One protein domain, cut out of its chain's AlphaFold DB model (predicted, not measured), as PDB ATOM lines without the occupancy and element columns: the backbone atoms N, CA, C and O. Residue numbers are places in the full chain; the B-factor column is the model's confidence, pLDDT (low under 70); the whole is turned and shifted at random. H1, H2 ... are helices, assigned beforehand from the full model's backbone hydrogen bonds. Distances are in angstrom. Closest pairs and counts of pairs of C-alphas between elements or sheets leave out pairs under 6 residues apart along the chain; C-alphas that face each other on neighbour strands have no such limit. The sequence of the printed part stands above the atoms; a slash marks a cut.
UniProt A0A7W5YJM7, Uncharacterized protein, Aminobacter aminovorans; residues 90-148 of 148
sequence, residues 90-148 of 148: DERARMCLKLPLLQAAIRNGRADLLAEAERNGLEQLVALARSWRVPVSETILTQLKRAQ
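What this domain is: This is residues 90 to 148 of the 148 residues of an uncharacterized protein of Aminobacter aminovorans (UniProt A0A7W5YJM7). Look first for one long helix, H1, which runs along the length of the domain; H2 and H3 fold back and forth beside its later half to make a three-helix up-and-down bundle, the three centres forming a triangle. The short helix H4 packs on residues 90 to 94 at the other end of H1, nearly at right angles to it. You have 59 printed residues with four named helices, H1, H2, H3 and H4 in chain order, and no named strand; the class is all helix. The whole is compact, with a radius of gyration of the C-alphas of 10.8 A, and elongated, spanning 32 by 18 by 18 A.

How they stand to each other: Begin at H1, residues 90 to 108, the longest helix. With its residues 101 to 105 alone it touches H2, residues 111 to 120; the closest C-alphas, of Ala 105 and Ala 111, are 5.0 A apart. These two form a helical hairpin, opposite ways at a shallow tilt of 30 degrees. Go on to H3, residues 122 to 131, which touches H2, the closest C-alphas being those of Ala 117 and Gln 124 at 4.9 A. H2 and H3 are also a helical hairpin, running opposite ways at 35.1 degrees, only just a steep tilt. Back at H1, H3 is close but not clearly touching: the closest C-alphas, of Leu 101 and Ala 129, are 6.4 A apart, and the two run the same way at a steep tilt of 41 degrees. H1, H2 and H3 make an up and down bundle, each helix running against the one before it. Now look at residues 90 to 94 of H1, which alone touch H4, residues 138 to 146; the closest C-alphas, of Ala 93 and Ile 140, are 6.4 A apart, and the tilt of 70.2 degrees is only just about perpendicular. H3 and H4 are close but not clearly touching, with the closest C-alphas, of Glu 123 and Leu 144, 6.9 A apart. H2 and H4 are apart. In H2, H3 and H4 every O i to N i+4 pair is within hydrogen-bond range; in H1 13 of 15 are.

Where its parts are: Find C-alpha 90 at (9.761, 24.965, 14.762); from there H1 runs 27.3 A to C-alpha 108 at (-9.667, 12.542, 29.302). H2 covers 14.4 A from Ala 111 to Asn 120, and H3 14.3 A from Leu 122 to Ser 131. H4 runs 12.4 A from Glu 138 to C-alpha 146 at (13.732, 31.836, 23.439).

The domain as a whole: The two C-alphas farthest apart, of Gly 109 and Arg 146, are 32.5 A from each other. The printed part has no cut and ends at residue 148, the chain's last. The links from H1 to H2 and from H2 to H3 are tight, and that from H3 to H4 is short, with 6 residues. The mean pLDDT of the printed part is 91.7; look to residue 148 for the one residue under 70.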
ATOM      1  N   ASP A  90      10.541  24.517  13.620       87.31
ATOM      2  CA  ASP A  90       9.761  24.965  14.762       87.31
ATOM      3  C   ASP A  90       8.249  24.749  14.618       87.31
ATOM      4  O   ASP A  90       7.586  24.317  15.564       87.31
ATOM      5  N   GLU A  91       7.710  25.017  13.428       87.50
ATOM      6  CA  GLU A  91       6.300  24.810  13.083       87.50
ATOM      7  C   GLU A  91       5.979  23.312  13.058       87.50
ATOM      8  O   GLU A  91       4.966  22.882  13.612       87.50
ATOM      9  N   ARG A  92       6.886  22.499  12.500       89.94
ATOM     10  CA  ARG A  92       6.775  21.034  12.479       89.94
ATOM     11  C   ARG A  92       6.699  20.458  13.883       89.94
ATOM     12  O   ARG A  92       5.828  19.634  14.145       89.94
ATOM     13  N   ALA A  93       7.567  20.910  14.786       90.44
ATOM     14  CA  ALA A  93       7.567  20.438  16.164       90.44
ATOM     15  C   ALA A  93       6.209  20.694  16.842       90.44
ATOM     16  O   ALA A  93       5.630  19.773  17.418       90.44
ATOM     17  N   ARG A  94       5.639  21.901  16.689       88.00
ATOM     18  CA  ARG A  94       4.301  22.224  17.224       88.00
ATOM     19  C   ARG A  94       3.201  21.382  16.589       88.00
ATOM     20  O   ARG A  94       2.333  20.892  17.302       88.00
ATOM     21  N   MET A  95       3.240  21.187  15.271       89.62
ATOM     22  CA  MET A  95       2.280  20.322  14.577       89.62
ATOM     23  C   MET A  95       2.313  18.890  15.122       89.62
ATOM     24  O   MET A  95       1.256  18.312  15.365       89.62
ATOM     25  N   CYS A  96       3.504  18.344  15.381       91.38
ATOM     26  CA  CYS A  96       3.662  17.002  15.941       91.38
ATOM     27  C   CYS A  96       3.142  16.868  17.381       91.38
ATOM     28  O   CYS A  96       2.793  15.764  17.783       91.38
ATOM     29  N   LEU A  97       3.046  17.963  18.144       93.31
ATOM     30  CA  LEU A  97       2.463  17.952  19.491       93.31
ATOM     31  C   LEU A  97       0.923  17.912  19.470       93.31
ATOM     32  O   LEU A  97       0.310  17.360  20.386       93.31
ATOM     33  N   LYS A  98       0.283  18.463  18.427       92.06
ATOM     34  CA  LYS A  98      -1.183  18.623  18.377       92.06
ATOM     35  C   LYS A  98      -1.937  17.299  18.430       92.06
ATOM     36  O   LYS A  98      -2.907  17.183  19.170       92.06
ATOM     37  N   LEU A  99      -1.506  16.300  17.661       94.88
ATOM     38  CA  LEU A  99      -2.221  15.024  17.588       94.88
ATOM     39  C   LEU A  99      -2.148  14.230  18.909       94.88
ATOM     40  O   LEU A  99      -3.204  13.817  19.388       94.88
ATOM     41  N   PRO A 100      -0.975  14.061  19.552       95.00
ATOM     42  CA  PRO A 100      -0.896  13.458  20.883       95.00
ATOM     43  C   PRO A 100      -1.728  14.194  21.940       95.00
ATOM     44  O   PRO A 100      -2.380  13.551  22.764       95.00
ATOM     45  N   LEU A 101      -1.752  15.531  21.902       95.50
ATOM     46  CA  LEU A 101      -2.597  16.330  22.792       95.50
ATOM     47  C   LEU A 101      -4.086  16.107  22.532       95.50
ATOM     48  O   LEU A 101      -4.841  15.935  23.484       95.50
ATOM     49  N   LEU A 102      -4.509  16.053  21.269       95.31
ATOM     50  CA  LEU A 102      -5.892  15.752  20.905       95.31
ATOM     51  C   LEU A 102      -6.298  14.350  21.371       95.31
ATOM     52  O   LEU A 102      -7.356  14.179  21.968       95.31
ATOM     53  N   GLN A 103      -5.439  13.350  21.165       95.75
ATOM     54  CA  GLN A 103      -5.674  11.990  21.658       95.75
ATOM     55  C   GLN A 103      -5.787  11.955  23.187       95.75
ATOM     56  O   GLN A 103      -6.661  11.280  23.729       95.75
ATOM     57  N   ALA A 104      -4.934  12.693  23.903       95.81
ATOM     58  CA  ALA A 104      -5.031  12.822  25.352       95.81
ATOM     59  C   ALA A 104      -6.319  13.537  25.784       95.81
ATOM     60  O   ALA A 104      -6.991  13.064  26.696       95.81
ATOM     61  N   ALA A 105      -6.710  14.610  25.096       96.19
ATOM     62  CA  ALA A 105      -7.941  15.342  25.371       96.19
ATOM     63  C   ALA A 105      -9.185  14.462  25.196       96.19
ATOM     64  O   ALA A 105     -10.065  14.485  26.053       96.19
ATOM     65  N   ILE A 106      -9.229  13.644  24.137       96.12
ATOM     66  CA  ILE A 106     -10.311  12.680  23.894       96.12
ATOM     67  C   ILE A 106     -10.350  11.629  25.006       96.12
ATOM     68  O   ILE A 106     -11.409  11.401  25.583       96.12
ATOM     69  N   ARG A 107      -9.202  11.031  25.362       94.06
ATOM     70  CA  ARG A 107      -9.127  10.038  26.455       94.06
ATOM     71  C   ARG A 107      -9.586  10.600  27.799       94.06
ATOM     72  O   ARG A 107     -10.197   9.880  28.576       94.06
ATOM     73  N   ASN A 108      -9.293  11.871  28.061       91.56
ATOM     74  CA  ASN A 108      -9.667  12.542  29.302       91.56
ATOM     75  C   ASN A 108     -11.072  13.170  29.257       91.56
ATOM     76  O   ASN A 108     -11.534  13.657  30.285       91.56
ATOM     77  N   GLY A 109     -11.740  13.206  28.095       93.81
ATOM     78  CA  GLY A 109     -13.017  13.906  27.914       93.81
ATOM     79  C   GLY A 109     -12.921  15.424  28.127       93.81
ATOM     80  O   GLY A 109     -13.858  16.035  28.627       93.81
ATOM     81  N   ARG A 110     -11.771  16.038  27.817       94.31
ATOM     82  CA  ARG A 110     -11.452  17.452  28.109       94.31
ATOM     83  C   ARG A 110     -10.960  18.204  26.869       94.31
ATOM     84  O   ARG A 110      -9.922  18.862  26.905       94.31
ATOM     85  N   ALA A 111     -11.689  18.093  25.758       92.81
ATOM     86  CA  ALA A 111     -11.387  18.840  24.531       92.81
ATOM     87  C   ALA A 111     -11.396  20.364  24.758       92.81
ATOM     88  O   ALA A 111     -10.591  21.080  24.166       92.81
ATOM     89  N   ASP A 112     -12.233  20.835  25.681       95.25
ATOM     90  CA  ASP A 112     -12.378  22.252  26.023       95.25
ATOM     91  C   ASP A 112     -11.065  22.852  26.547       95.25
ATOM     92  O   ASP A 112     -10.630  23.902  26.078       95.25
ATOM     93  N   LEU A 113     -10.364  22.127  27.432       93.31
ATOM     94  CA  LEU A 113      -9.072  22.552  27.989       93.31
ATOM     95  C   LEU A 113      -7.973  22.616  26.921       93.31
ATOM     96  O   LEU A 113      -7.091  23.471  26.986       93.31
ATOM     97  N   LEU A 114      -8.023  21.730  25.921       94.19
ATOM     98  CA  LEU A 114      -7.105  21.794  24.785       94.19
ATOM     99  C   LEU A 114      -7.376  23.035  23.926       94.19
ATOM    100  O   LEU A 114      -6.432  23.716  23.530       94.19
ATOM    101  N   ALA A 115      -8.648  23.348  23.672       93.88
ATOM    102  CA  ALA A 115      -9.036  24.533  22.913       93.88
ATOM    103  C   ALA A 115      -8.652  25.834  23.643       93.88
ATOM    104  O   ALA A 115      -8.187  26.783  23.015       93.88
ATOM    105  N   GLU A 116      -8.808  25.879  24.968       93.69
ATOM    106  CA  GLU A 116      -8.343  26.992  25.805       93.69
ATOM    107  C   GLU A 116      -6.822  27.147  25.754       93.69
ATOM    108  O   GLU A 116      -6.327  28.243  25.487       93.69
ATOM    109  N   ALA A 117      -6.078  26.052  25.922       93.19
ATOM    110  CA  ALA A 117      -4.623  26.077  25.847       93.19
ATOM    111  C   ALA A 117      -4.115  26.525  24.464       93.19
ATOM    112  O   ALA A 117      -3.165  27.298  24.388       93.19
ATOM    113  N   GLU A 118      -4.757  26.101  23.367       91.88
ATOM    114  CA  GLU A 118      -4.386  26.528  22.011       91.88
ATOM    115  C   GLU A 118      -4.585  28.037  21.800       91.88
ATOM    116  O   GLU A 118      -3.743  28.676  21.168       91.88
ATOM    117  N   ARG A 119      -5.642  28.624  22.381       93.19
ATOM    118  CA  ARG A 119      -5.874  30.081  22.363       93.19
ATOM    119  C   ARG A 119      -4.850  30.850  23.197       93.19
ATOM    120  O   ARG A 119      -4.425  31.927  22.789       93.19
ATOM    121  N   ASN A 120      -4.449  30.293  24.339       92.69
ATOM    122  CA  ASN A 120      -3.534  30.936  25.286       92.69
ATOM    123  C   ASN A 120      -2.048  30.756  24.924       92.69
ATOM    124  O   ASN A 120      -1.183  31.388  25.525       92.69
ATOM    125  N   GLY A 121      -1.740  29.915  23.935       90.75
ATOM    126  CA  GLY A 121      -0.414  29.805  23.336       90.75
ATOM    127  C   GLY A 121       0.408  28.593  23.784       90.75
ATOM    128  O   GLY A 121      -0.054  27.670  24.455       90.75
ATOM    129  N   LEU A 122       1.672  28.570  23.348       90.50
ATOM    130  CA  LEU A 122       2.534  27.387  23.437       90.50
ATOM    131  C   LEU A 122       2.848  26.972  24.880       90.50
ATOM    132  O   LEU A 122       2.936  25.778  25.156       90.50
ATOM    133  N   GLU A 123       2.988  27.929  25.795       93.19
ATOM    134  CA  GLU A 123       3.279  27.640  27.203       93.19
ATOM    135  C   GLU A 123       2.157  26.834  27.859       93.19
ATOM    136  O   GLU A 123       2.419  25.824  28.515       93.19
ATOM    137  N   GLN A 124       0.901  27.215  27.603       93.56
ATOM    138  CA  GLN A 124      -0.255  26.486  28.115       93.56
ATOM    139  C   GLN A 124      -0.397  25.106  27.474       93.56
ATOM    140  O   GLN A 124      -0.702  24.141  28.172       93.56
ATOM    141  N   LEU A 125      -0.090  24.967  26.180       93.31
ATOM    142  CA  LEU A 125      -0.044  23.654  25.527       93.31
ATOM    143  C   LEU A 125       1.025  22.739  26.141       93.31
ATOM    144  O   LEU A 125       0.775  21.550  26.328       93.31
ATOM    145  N   VAL A 126       2.202  23.272  26.483       94.50
ATOM    146  CA  VAL A 126       3.268  22.501  27.146       94.50
ATOM    147  C   VAL A 126       2.876  22.131  28.577       94.50
ATOM    148  O   VAL A 126       3.114  20.996  28.996       94.50
ATOM    149  N   ALA A 127       2.247  23.040  29.324       94.88
ATOM    150  CA  ALA A 127       1.730  22.752  30.662       94.88
ATOM    151  C   ALA A 127       0.673  21.636  30.624       94.88
ATOM    152  O   ALA A 127       0.747  20.674  31.395       94.88
ATOM    153  N   LEU A 128      -0.251  21.710  29.663       95.06
ATOM    154  CA  LEU A 128      -1.279  20.699  29.445       95.06
ATOM    155  C   LEU A 128      -0.660  19.353  29.052       95.06
ATOM    156  O   LEU A 128      -0.994  18.327  29.649       95.06
ATOM    157  N   ALA A 129       0.311  19.356  28.135       94.81
ATOM    158  CA  ALA A 129       1.043  18.156  27.740       94.81
ATOM    159  C   ALA A 129       1.712  17.476  28.942       94.81
ATOM    160  O   ALA A 129       1.582  16.263  29.110       94.81
ATOM    161  N   ARG A 130       2.346  18.249  29.833       94.88
ATOM    162  CA  ARG A 130       2.942  17.726  31.073       94.88
ATOM    163  C   ARG A 130       1.894  17.112  32.001       94.88
ATOM    164  O   ARG A 130       2.105  15.998  32.475       94.88
ATOM    165  N   SER A 131       0.758  17.782  32.210       95.88
ATOM    166  CA  SER A 131      -0.326  17.256  33.059       95.88
ATOM    167  C   SER A 131      -0.901  15.934  32.541       95.88
ATOM    168  O   SER A 131      -1.224  15.043  33.323       95.88
ATOM    169  N   TRP A 132      -0.961  15.770  31.218       95.50
ATOM    170  CA  TRP A 132      -1.493  14.576  30.558       95.50
ATOM    171  C   TRP A 132      -0.418  13.562  30.161       95.50
ATOM    172  O   TRP A 132      -0.722  12.591  29.466       95.50
ATOM    173  N   ARG A 133       0.831  13.769  30.603       94.62
ATOM    174  CA  ARG A 133       1.992  12.912  30.303       94.62
ATOM    175  C   ARG A 133       2.202  12.687  28.799       94.62
ATOM    176  O   ARG A 133       2.630  11.617  28.371       94.62
ATOM    177  N   VAL A 134       1.893  13.698  27.995       94.75
ATOM    178  CA  VAL A 134       2.179  13.727  26.562       94.75
ATOM    179  C   VAL A 134       3.634  14.168  26.368       94.75
ATOM    180  O   VAL A 134       4.027  15.199  26.919       94.75
ATOM    181  N   PRO A 135       4.450  13.422  25.602       92.38
ATOM    182  CA  PRO A 135       5.842  13.788  25.369       92.38
ATOM    183  C   PRO A 135       5.943  15.097  24.574       92.38
ATOM    184  O   PRO A 135       5.256  15.288  23.570       92.38
ATOM    185  N   VAL A 136       6.832  15.990  25.015       92.88
ATOM    186  CA  VAL A 136       7.126  17.278  24.368       92.88
ATOM    187  C   VAL A 136       8.560  17.236  23.851       92.88
ATOM    188  O   VAL A 136       9.459  16.823  24.577       92.88
ATOM    189  N   SER A 137       8.786  17.644  22.602       92.56
ATOM    190  CA  SER A 137      10.126  17.617  22.008       92.56
ATOM    191  C   SER A 137      11.028  18.732  22.543       92.56
ATOM    192  O   SER A 137      10.570  19.835  22.851       92.56
ATOM    193  N   GLU A 138      12.339  18.480  22.562       90.38
ATOM    194  CA  GLU A 138      13.355  19.465  22.964       90.38
ATOM    195  C   GLU A 138      13.303  20.755  22.135       90.38
ATOM    196  O   GLU A 138      13.542  21.851  22.640       90.38
ATOM    197  N   THR A 139      12.919  20.653  20.859       90.75
ATOM    198  CA  THR A 139      12.724  21.812  19.977       90.75
ATOM    199  C   THR A 139      11.652  22.759  20.520       90.75
ATOM    200  O   THR A 139      11.851  23.971  20.516       90.75
ATOM    201  N   ILE A 140      10.545  22.225  21.047       90.62
ATOM    202  CA  ILE A 140       9.468  23.029  21.645       90.62
ATOM    203  C   ILE A 140       9.943  23.673  22.950       90.62
ATOM    204  O   ILE A 140       9.689  24.853  23.179       90.62
ATOM    205  N   LEU A 141      10.670  22.928  23.786       89.81
ATOM    206  CA  LEU A 141      11.223  23.459  25.036       89.81
ATOM    207  C   LEU A 141      12.237  24.582  24.775       89.81
ATOM    208  O   LEU A 141      12.254  25.586  25.482       89.81
ATOM    209  N   THR A 142      13.043  24.443  23.723       90.81
ATOM    210  CA  THR A 142      14.004  25.467  23.294       90.81
ATOM    211  C   THR A 142      13.298  26.710  22.750       90.81
ATOM    212  O   THR A 142      13.727  27.823  23.041       90.81
ATOM    213  N   GLN A 143      12.200  26.551  22.002       87.44
ATOM    214  CA  GLN A 143      11.382  27.686  21.553       87.44
ATOM    215  C   GLN A 143      10.795  28.469  22.725       87.44
ATOM    216  O   GLN A 143      10.806  29.693  22.695       87.44
ATOM    217  N   LEU A 144      10.316  27.766  23.751       88.12
ATOM    218  CA  LEU A 144       9.737  28.381  24.942       88.12
ATOM    219  C   LEU A 144      10.780  29.212  25.705       88.12
ATOM    220  O   LEU A 144      10.505  30.347  26.064       88.12
ATOM    221  N   LYS A 145      12.016  28.708  25.833       86.88
ATOM    222  CA  LYS A 145      13.141  29.452  26.433       86.88
ATOM    223  C   LYS A 145      13.585  30.681  25.633       86.88
ATOM    224  O   LYS A 145      14.161  31.586  26.209       86.88
ATOM    225  N   ARG A 146      13.384  30.694  24.310       83.06
ATOM    226  CA  ARG A 146      13.732  31.836  23.439       83.06
ATOM    227  C   ARG A 146      12.672  32.937  23.432       83.06
ATOM    228  O   ARG A 146      12.938  34.010  22.905       83.06
ATOM    229  N   ALA A 147      11.469  32.635  23.910       73.38
ATOM    230  CA  ALA A 147      10.346  33.566  23.948       73.38
ATOM    231  C   ALA A 147      10.224  34.313  25.293       73.38
ATOM    232  O   ALA A 147       9.346  35.165  25.412       73.38
ATOM    233  N   GLN A 148      11.080  33.978  26.267       63.28
ATOM    234  CA  GLN A 148      11.208  34.595  27.593       63.28
ATOM    235  C   GLN A 148      12.436  35.504  27.626       63.28
ATOM    236  O   GLN A 148      12.354  36.556  28.292       63.28
TER     237      GLN A 148